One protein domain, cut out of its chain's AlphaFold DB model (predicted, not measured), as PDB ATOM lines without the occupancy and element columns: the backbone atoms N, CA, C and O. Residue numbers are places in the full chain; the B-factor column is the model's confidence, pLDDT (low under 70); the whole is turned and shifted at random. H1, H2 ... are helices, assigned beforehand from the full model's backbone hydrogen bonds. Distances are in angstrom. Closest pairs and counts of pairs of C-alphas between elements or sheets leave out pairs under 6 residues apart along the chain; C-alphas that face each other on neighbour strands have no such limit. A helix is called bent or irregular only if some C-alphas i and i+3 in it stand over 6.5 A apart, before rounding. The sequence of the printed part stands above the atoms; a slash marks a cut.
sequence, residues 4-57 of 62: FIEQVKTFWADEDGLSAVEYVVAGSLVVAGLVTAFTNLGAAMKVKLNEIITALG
ATOM      1  N   PHE A   4     -21.223 -33.586  -1.601       87.56
ATOM      2  CA  PHE A   4     -20.251 -32.658  -2.181       87.56
ATOM      3  C   PHE A   4     -19.483 -33.269  -3.366       87.56
ATOM      4  O   PHE A   4     -19.354 -32.645  -4.409       87.56
ATOM      5  N   ILE A   5     -19.021 -34.516  -3.231       87.81
ATOM      6  CA  ILE A   5     -18.277 -35.211  -4.292       87.81
ATOM      7  C   ILE A   5     -19.193 -35.535  -5.478       87.81
ATOM      8  O   ILE A   5     -18.755 -35.448  -6.621       87.81
ATOM      9  N   GLU A   6     -20.456 -35.892  -5.226       87.12
ATOM     10  CA  GLU A   6     -21.441 -36.106  -6.296       87.12
ATOM     11  C   GLU A   6     -21.713 -34.814  -7.072       87.12
ATOM     12  O   GLU A   6     -21.665 -34.830  -8.296       87.12
ATOM     13  N   GLN A   7     -21.891 -33.685  -6.383       82.19
ATOM     14  CA  GLN A   7     -22.107 -32.390  -7.035       82.19
ATOM     15  C   GLN A   7     -20.907 -31.935  -7.873       82.19
ATOM     16  O   GLN A   7     -21.099 -31.441  -8.979       82.19
ATOM     17  N   VAL A   8     -19.677 -32.157  -7.397       81.69
ATOM     18  CA  VAL A   8     -18.461 -31.863  -8.175       81.69
ATOM     19  C   VAL A   8     -18.377 -32.735  -9.433       81.69
ATOM     20  O   VAL A   8     -17.994 -32.244 -10.490       81.69
ATOM     21  N   LYS A   9     -18.751 -34.019  -9.343       83.50
ATOM     22  CA  LYS A   9     -18.765 -34.923 -10.503       83.50
ATOM     23  C   LYS A   9     -19.810 -34.526 -11.539       83.50
ATOM     24  O   LYS A   9     -19.496 -34.553 -12.722       83.50
ATOM     25  N   THR A  10     -21.017 -34.170 -11.106       79.50
ATOM     26  CA  THR A  10     -22.084 -33.729 -12.014       79.50
ATOM     27  C   THR A  10     -21.696 -32.436 -12.720       79.50
ATOM     28  O   THR A  10     -21.793 -32.377 -13.934       79.50
ATOM     29  N   PHE A  11     -21.159 -31.459 -11.986       74.69
ATOM     30  CA  PHE A  11     -20.664 -30.204 -12.554       74.69
ATOM     31  C   PHE A  11     -19.549 -30.405 -13.594       74.69
ATOM     32  O   PHE A  11     -19.515 -29.726 -14.609       74.69
ATOM     33  N   TRP A  12     -18.637 -31.355 -13.363       76.69
ATOM     34  CA  TRP A  12     -17.566 -31.675 -14.314       76.69
ATOM     35  C   TRP A  12     -18.069 -32.387 -15.581       76.69
ATOM     36  O   TRP A  12     -17.415 -32.329 -16.618       76.69
ATOM     37  N   ALA A  13     -19.188 -33.110 -15.483       79.12
ATOM     38  CA  ALA A  13     -19.757 -33.909 -16.568       79.12
ATOM     39  C   ALA A  13     -20.846 -33.174 -17.368       79.12
ATOM     40  O   ALA A  13     -21.361 -33.744 -18.328       79.12
ATOM     41  N   ASP A  14     -21.217 -31.955 -16.966       75.06
ATOM     42  CA  ASP A  14     -22.229 -31.150 -17.646       75.06
ATOM     43  C   ASP A  14     -21.589 -30.441 -18.856       75.06
ATOM     44  O   ASP A  14     -20.772 -29.532 -18.702       75.06
ATOM     45  N   GLU A  15     -21.885 -30.927 -20.068       61.72
ATOM     46  CA  GLU A  15     -21.326 -30.424 -21.339       61.72
ATOM     47  C   GLU A  15     -22.158 -29.289 -21.972       61.72
ATOM     48  O   GLU A  15     -21.733 -28.702 -22.972       61.72
ATOM     49  N   ASP A  16     -23.313 -28.932 -21.395       68.25
ATOM     50  CA  ASP A  16     -24.019 -27.703 -21.761       68.25
ATOM     51  C   ASP A  16     -23.209 -26.518 -21.220       68.25
ATOM     52  O   ASP A  16     -23.049 -26.349 -20.014       68.25
ATOM     53  N   GLY A  17     -22.624 -25.730 -22.130       63.09
ATOM     54  CA  GLY A  17     -21.679 -24.664 -21.803       63.09
ATOM     55  C   GLY A  17     -22.100 -23.844 -20.579       63.09
ATOM     56  O   GLY A  17     -23.150 -23.205 -20.597       63.09
ATOM     57  N   LEU A  18     -21.244 -23.879 -19.550       64.44
ATOM     58  CA  LEU A  18     -21.405 -23.249 -18.238       64.44
ATOM     59  C   LEU A  18     -22.255 -21.962 -18.271       64.44
ATOM     60  O   LEU A  18     -21.972 -21.011 -19.006       64.44
ATOM     61  N   SER A  19     -23.262 -21.876 -17.411       78.62
ATOM     62  CA  SER A  19     -24.006 -20.642 -17.177       78.62
ATOM     63  C   SER A  19     -23.090 -19.545 -16.610       78.62
ATOM     64  O   SER A  19     -22.037 -19.801 -16.018       78.62
ATOM     65  N   ALA A  20     -23.493 -18.277 -16.746       79.62
ATOM     66  CA  ALA A  20     -22.701 -17.136 -16.270       79.62
ATOM     67  C   ALA A  20     -22.282 -17.250 -14.786       79.62
ATOM     68  O   ALA A  20     -21.195 -16.809 -14.417       79.62
ATOM     69  N   VAL A  21     -23.116 -17.868 -13.941       80.31
ATOM     70  CA  VAL A  21     -22.834 -18.074 -12.509       80.31
ATOM     71  C   VAL A  21     -21.655 -19.024 -12.304       80.31
ATOM     72  O   VAL A  21     -20.829 -18.822 -11.417       80.31
ATOM     73  N   GLU A  22     -21.532 -20.040 -13.141       80.25
ATOM     74  CA  GLU A  22     -20.494 -21.051 -13.010       80.25
ATOM     75  C   GLU A  22     -19.151 -20.554 -13.558       80.25
ATOM     76  O   GLU A  22     -18.098 -20.851 -12.990       80.25
ATOM     77  N   TYR A  23     -19.173 -19.700 -14.591       84.62
ATOM     78  CA  TYR A  23     -17.970 -19.001 -15.056       84.62
ATOM     79  C   TYR A  23     -17.398 -18.072 -13.984       84.62
ATOM     80  O   TYR A  23     -16.180 -17.934 -13.879       84.62
ATOM     81  N   VAL A  24     -18.249 -17.466 -13.151       87.94
ATOM     82  CA  VAL A  24     -17.796 -16.669 -12.003       87.94
ATOM     83  C   VAL A  24     -17.083 -17.553 -10.980       87.94
ATOM     84  O   VAL A  24     -16.033 -17.162 -10.471       87.94
ATOM     85  N   VAL A  25     -17.592 -18.760 -10.712       89.12
ATOM     86  CA  VAL A  25     -16.932 -19.718  -9.811       89.12
ATOM     87  C   VAL A  25     -15.573 -20.143 -10.372       89.12
ATOM     88  O   VAL A  25     -14.566 -20.017  -9.670       89.12
ATOM     89  N   ALA A  26     -15.504 -20.554 -11.640       87.62
ATOM     90  CA  ALA A  26     -14.243 -20.908 -12.295       87.62
ATOM     91  C   ALA A  26     -13.250 -19.730 -12.302       87.62
ATOM     92  O   ALA A  26     -12.090 -19.884 -11.914       87.62
ATOM     93  N   GLY A  27     -13.716 -18.531 -12.655       92.00
ATOM     94  CA  GLY A  27     -12.915 -17.309 -12.641       92.00
ATOM     95  C   GLY A  27     -12.388 -16.970 -11.246       92.00
ATOM     96  O   GLY A  27     -11.215 -16.630 -11.101       92.00
ATOM     97  N   SER A  28     -13.205 -17.131 -10.202       94.31
ATOM     98  CA  SER A  28     -12.784 -16.890  -8.816       94.31
ATOM     99  C   SER A  28     -11.664 -17.832  -8.365       94.31
ATOM    100  O   SER A  28     -10.737 -17.392  -7.687       94.31
ATOM    101  N   LEU A  29     -11.693 -19.099  -8.796       94.62
ATOM    102  CA  LEU A  29     -10.639 -20.069  -8.496       94.62
ATOM    103  C   LEU A  29      -9.327 -19.705  -9.198       94.62
ATOM    104  O   LEU A  29      -8.260 -19.789  -8.590       94.62
ATOM    105  N   VAL A  30      -9.400 -19.236 -10.448       96.31
ATOM    106  CA  VAL A  30      -8.227 -18.731 -11.177       96.31
ATOM    107  C   VAL A  30      -7.643 -17.507 -10.470       96.31
ATOM    108  O   VAL A  30      -6.442 -17.467 -10.211       96.31
ATOM    109  N   VAL A  31      -8.482 -16.535 -10.096       97.88
ATOM    110  CA  VAL A  31      -8.045 -15.338  -9.358       97.88
ATOM    111  C   VAL A  31      -7.412 -15.718  -8.020       97.88
ATOM    112  O   VAL A  31      -6.350 -15.195  -7.693       97.88
ATOM    113  N   ALA A  32      -7.996 -16.657  -7.273       98.00
ATOM    114  CA  ALA A  32      -7.418 -17.144  -6.023       98.00
ATOM    115  C   ALA A  32      -6.023 -17.751  -6.243       98.00
ATOM    116  O   ALA A  32      -5.083 -17.404  -5.526       98.00
ATOM    117  N   GLY A  33      -5.859 -18.580  -7.278       98.12
ATOM    118  CA  GLY A  33      -4.561 -19.140  -7.656       98.12
ATOM    119  C   GLY A  33      -3.527 -18.065  -8.003       98.12
ATOM    120  O   GLY A  33      -2.386 -18.133  -7.541       98.12
ATOM    121  N   LEU A  34      -3.931 -17.032  -8.752       98.56
ATOM    122  CA  LEU A  34      -3.066 -15.895  -9.077       98.56
ATOM    123  C   LEU A  34      -2.664 -15.115  -7.821       98.56
ATOM    124  O   LEU A  34      -1.482 -14.832  -7.639       98.56
ATOM    125  N   VAL A  35      -3.610 -14.812  -6.927       98.50
ATOM    126  CA  VAL A  35      -3.327 -14.124  -5.656       98.50
ATOM    127  C   VAL A  35      -2.301 -14.907  -4.842       98.50
ATOM    128  O   VAL A  35      -1.322 -14.324  -4.375       98.50
ATOM    129  N   THR A  36      -2.464 -16.226  -4.711       98.44
ATOM    130  CA  THR A  36      -1.492 -17.080  -4.015       98.44
ATOM    131  C   THR A  36      -0.120 -17.040  -4.688       98.44
ATOM    132  O   THR A  36       0.887 -16.822  -4.012       98.44
ATOM    133  N   ALA A  37      -0.062 -17.199  -6.013       98.56
ATOM    134  CA  ALA A  37       1.195 -17.201  -6.758       98.56
ATOM    135  C   ALA A  37       1.956 -15.873  -6.612       98.56
ATOM    136  O   ALA A  37       3.142 -15.873  -6.277       98.56
ATOM    137  N   PHE A  38       1.275 -14.740  -6.796       98.44
ATOM    138  CA  PHE A  38       1.897 -13.419  -6.694       98.44
ATOM    139  C   PHE A  38       2.250 -13.033  -5.257       98.44
ATOM    140  O   PHE A  38       3.262 -12.368  -5.050       98.44
ATOM    141  N   THR A  39       1.488 -13.488  -4.261       98.50
ATOM    142  CA  THR A  39       1.848 -13.300  -2.847       98.50
ATOM    143  C   THR A  39       3.153 -14.026  -2.524       98.50
ATOM    144  O   THR A  39       4.072 -13.427  -1.962       98.50
ATOM    145  N   ASN A  40       3.274 -15.290  -2.939       98.44
ATOM    146  CA  ASN A  40       4.485 -16.081  -2.721       98.44
ATOM    147  C   ASN A  40       5.689 -15.491  -3.465       98.44
ATOM    148  O   ASN A  40       6.778 -15.385  -2.897       98.44
ATOM    149  N   LEU A  41       5.489 -15.053  -4.712       98.38
ATOM    150  CA  LEU A  41       6.524 -14.373  -5.485       98.38
ATOM    151  C   LEU A  41       6.970 -13.075  -4.801       98.38
ATOM    152  O   LEU A  41       8.166 -12.844  -4.649       98.38
ATOM    153  N   GLY A  42       6.021 -12.247  -4.356       98.06
ATOM    154  CA  GLY A  42       6.303 -10.998  -3.654       98.06
ATOM    155  C   GLY A  42       7.092 -11.220  -2.364       98.06
ATOM    156  O   GLY A  42       8.057 -10.502  -2.107       98.06
ATOM    157  N   ALA A  43       6.743 -12.249  -1.587       98.25
ATOM    158  CA  ALA A  43       7.480 -12.626  -0.384       98.25
ATOM    159  C   ALA A  43       8.923 -13.057  -0.706       98.25
ATOM    160  O   ALA A  43       9.863 -12.545  -0.099       98.25
ATOM    161  N   ALA A  44       9.114 -13.932  -1.698       98.25
ATOM    162  CA  ALA A  44      10.443 -14.379  -2.118       98.25
ATOM    163  C   ALA A  44      11.307 -13.215  -2.635       98.25
ATOM    164  O   ALA A  44      12.471 -13.079  -2.254       98.25
ATOM    165  N   MET A  45      10.722 -12.334  -3.449       98.19
ATOM    166  CA  MET A  45      11.389 -11.133  -3.948       98.19
ATOM    167  C   MET A  45      11.779 -10.180  -2.818       98.19
ATOM    168  O   MET A  45      12.906  -9.691  -2.804       98.19
ATOM    169  N   LYS A  46      10.886  -9.946  -1.847       98.12
ATOM    170  CA  LYS A  46      11.170  -9.104  -0.677       98.12
ATOM    171  C   LYS A  46      12.356  -9.645   0.120       98.12
ATOM    172  O   LYS A  46      13.235  -8.871   0.485       98.12
ATOM    173  N   VAL A  47      12.423 -10.962   0.330       98.31
ATOM    174  CA  VAL A  47      13.567 -11.606   0.996       98.31
ATOM    175  C   VAL A  47      14.864 -11.322   0.240       98.31
ATOM    176  O   VAL A  47      15.815 -10.831   0.838       98.31
ATOM    177  N   LYS A  48      14.895 -11.545  -1.080       98.31
ATOM    178  CA  LYS A  48      16.104 -11.316  -1.890       98.31
ATOM    179  C   LYS A  48      16.533  -9.857  -1.951       98.31
ATOM    180  O   LYS A  48      17.724  -9.569  -1.881       98.31
ATOM    181  N   LEU A  49      15.586  -8.929  -2.020       98.38
ATOM    182  CA  LEU A  49      15.899  -7.504  -1.960       98.38
ATOM    183  C   LEU A  49      16.431  -7.100  -0.584       98.38
ATOM    184  O   LEU A  49      17.408  -6.363  -0.515       98.38
ATOM    185  N   ASN A  50      15.856  -7.618   0.502       98.50
ATOM    186  CA  ASN A  50      16.342  -7.339   1.850       98.50
ATOM    187  C   ASN A  50      17.745  -7.914   2.093       98.50
ATOM    188  O   ASN A  50      18.565  -7.227   2.695       98.50
ATOM    189  N   GLU A  51      18.056  -9.104   1.569       98.19
ATOM    190  CA  GLU A  51      19.423  -9.653   1.584       98.19
ATOM    191  C   GLU A  51      20.422  -8.671   0.944       98.19
ATOM    192  O   GLU A  51      21.472  -8.388   1.521       98.19
ATOM    193  N   ILE A  52      20.070  -8.092  -0.211       98.25
ATOM    194  CA  ILE A  52      20.904  -7.097  -0.902       98.25
ATOM    195  C   ILE A  52      21.005  -5.798  -0.092       98.25
ATOM    196  O   ILE A  52      22.104  -5.285   0.101       98.25
ATOM    197  N   ILE A  53      19.882  -5.265   0.400       98.06
ATOM    198  CA  ILE A  53      19.852  -4.023   1.190       98.06
ATOM    199  C   ILE A  53      20.759  -4.153   2.414       98.06
ATOM    200  O   ILE A  53      21.575  -3.269   2.674       98.06
ATOM    201  N   THR A  54      20.661  -5.266   3.138       97.88
ATOM    202  CA  THR A  54      21.495  -5.522   4.313       97.88
ATOM    203  C   THR A  54      22.965  -5.704   3.943       97.88
ATOM    204  O   THR A  54      23.824  -5.168   4.639       97.88
ATOM    205  N   ALA A  55      23.279  -6.374   2.828       97.88
ATOM    206  CA  ALA A  55      24.656  -6.479   2.339       97.88
ATOM    207  C   ALA A  55      25.277  -5.109   2.000       97.88
ATOM    208  O   ALA A  55      26.485  -4.929   2.130       97.88
ATOM    209  N   LEU A  56      24.448  -4.133   1.615       97.88
ATOM    210  CA  LEU A  56      24.846  -2.744   1.368       97.88
ATOM    211  C   LEU A  56      24.837  -1.863   2.633       97.88
ATOM    212  O   LEU A  56      25.091  -0.664   2.541       97.88
ATOM    213  N   GLY A  57      24.555  -2.430   3.811       97.62
ATOM    214  CA  GLY A  57      24.514  -1.711   5.088       97.62
ATOM    215  C   GLY A  57      23.214  -0.945   5.358       97.62
ATOM    216  O   GLY A  57      23.163  -0.135   6.281       97.62
TER     217      GLY A  57
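What this domain is: This is residues 4 to 57 of the 62 residues of the protein "Flp family type IVb pilin" of Vibrio diazotrophicus (UniProt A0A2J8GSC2). A short helix, H1, is set crosswise at one end of a single long helix, H2, and the two make a lopsided L joined by a looped link, with no contact between the helices. H2 makes the longest axis, and its residues 27 to 55 stick out as a long arm. The printed part has 54 residues, with two named helices in the order H1, H2 and no named strand, and its class is all helix. It is extended, with a radius of gyration of the C-alphas of 19.8 A and spans of 61 by 22 by 13 A.

How they stand to each other: H1, residues 4 to 13, and H2, residues 20 to 55, are apart: no C-alpha of the one is within 8 A of the other. H1 runs N to C along (0.05, 0.13, -0.99), while H2 runs along (0.90, 0.27, 0.33). A short link of 6 residues joins them. In H1 and H2 every O i to N i+4 pair is within hydrogen-bond range. Neither helix is bent.

Where its parts are: H1 begins at C-alpha 4, at (-20.251, -32.658, -2.181), and measures 14.4 A from first to last C-alpha. H2, 36 residues, begins at C-alpha 20, at (-22.701, -17.136, -16.270), and ends at C-alpha 55, at (24.656, -6.479, 2.339), 52.0 A away.

The domain as a whole: The two C-alphas farthest apart are those of Asp 16 and Gly 57, at 61.3 A. Residues 4 to 10, 12 to 17 and 27 to 57 stand free. The printed part has no cut, and its one link between named elements is short. The mean pLDDT of the printed part is 89.8; residues 15 to 18 are under 70, and H2 has a mean of 95 against 82 for H1.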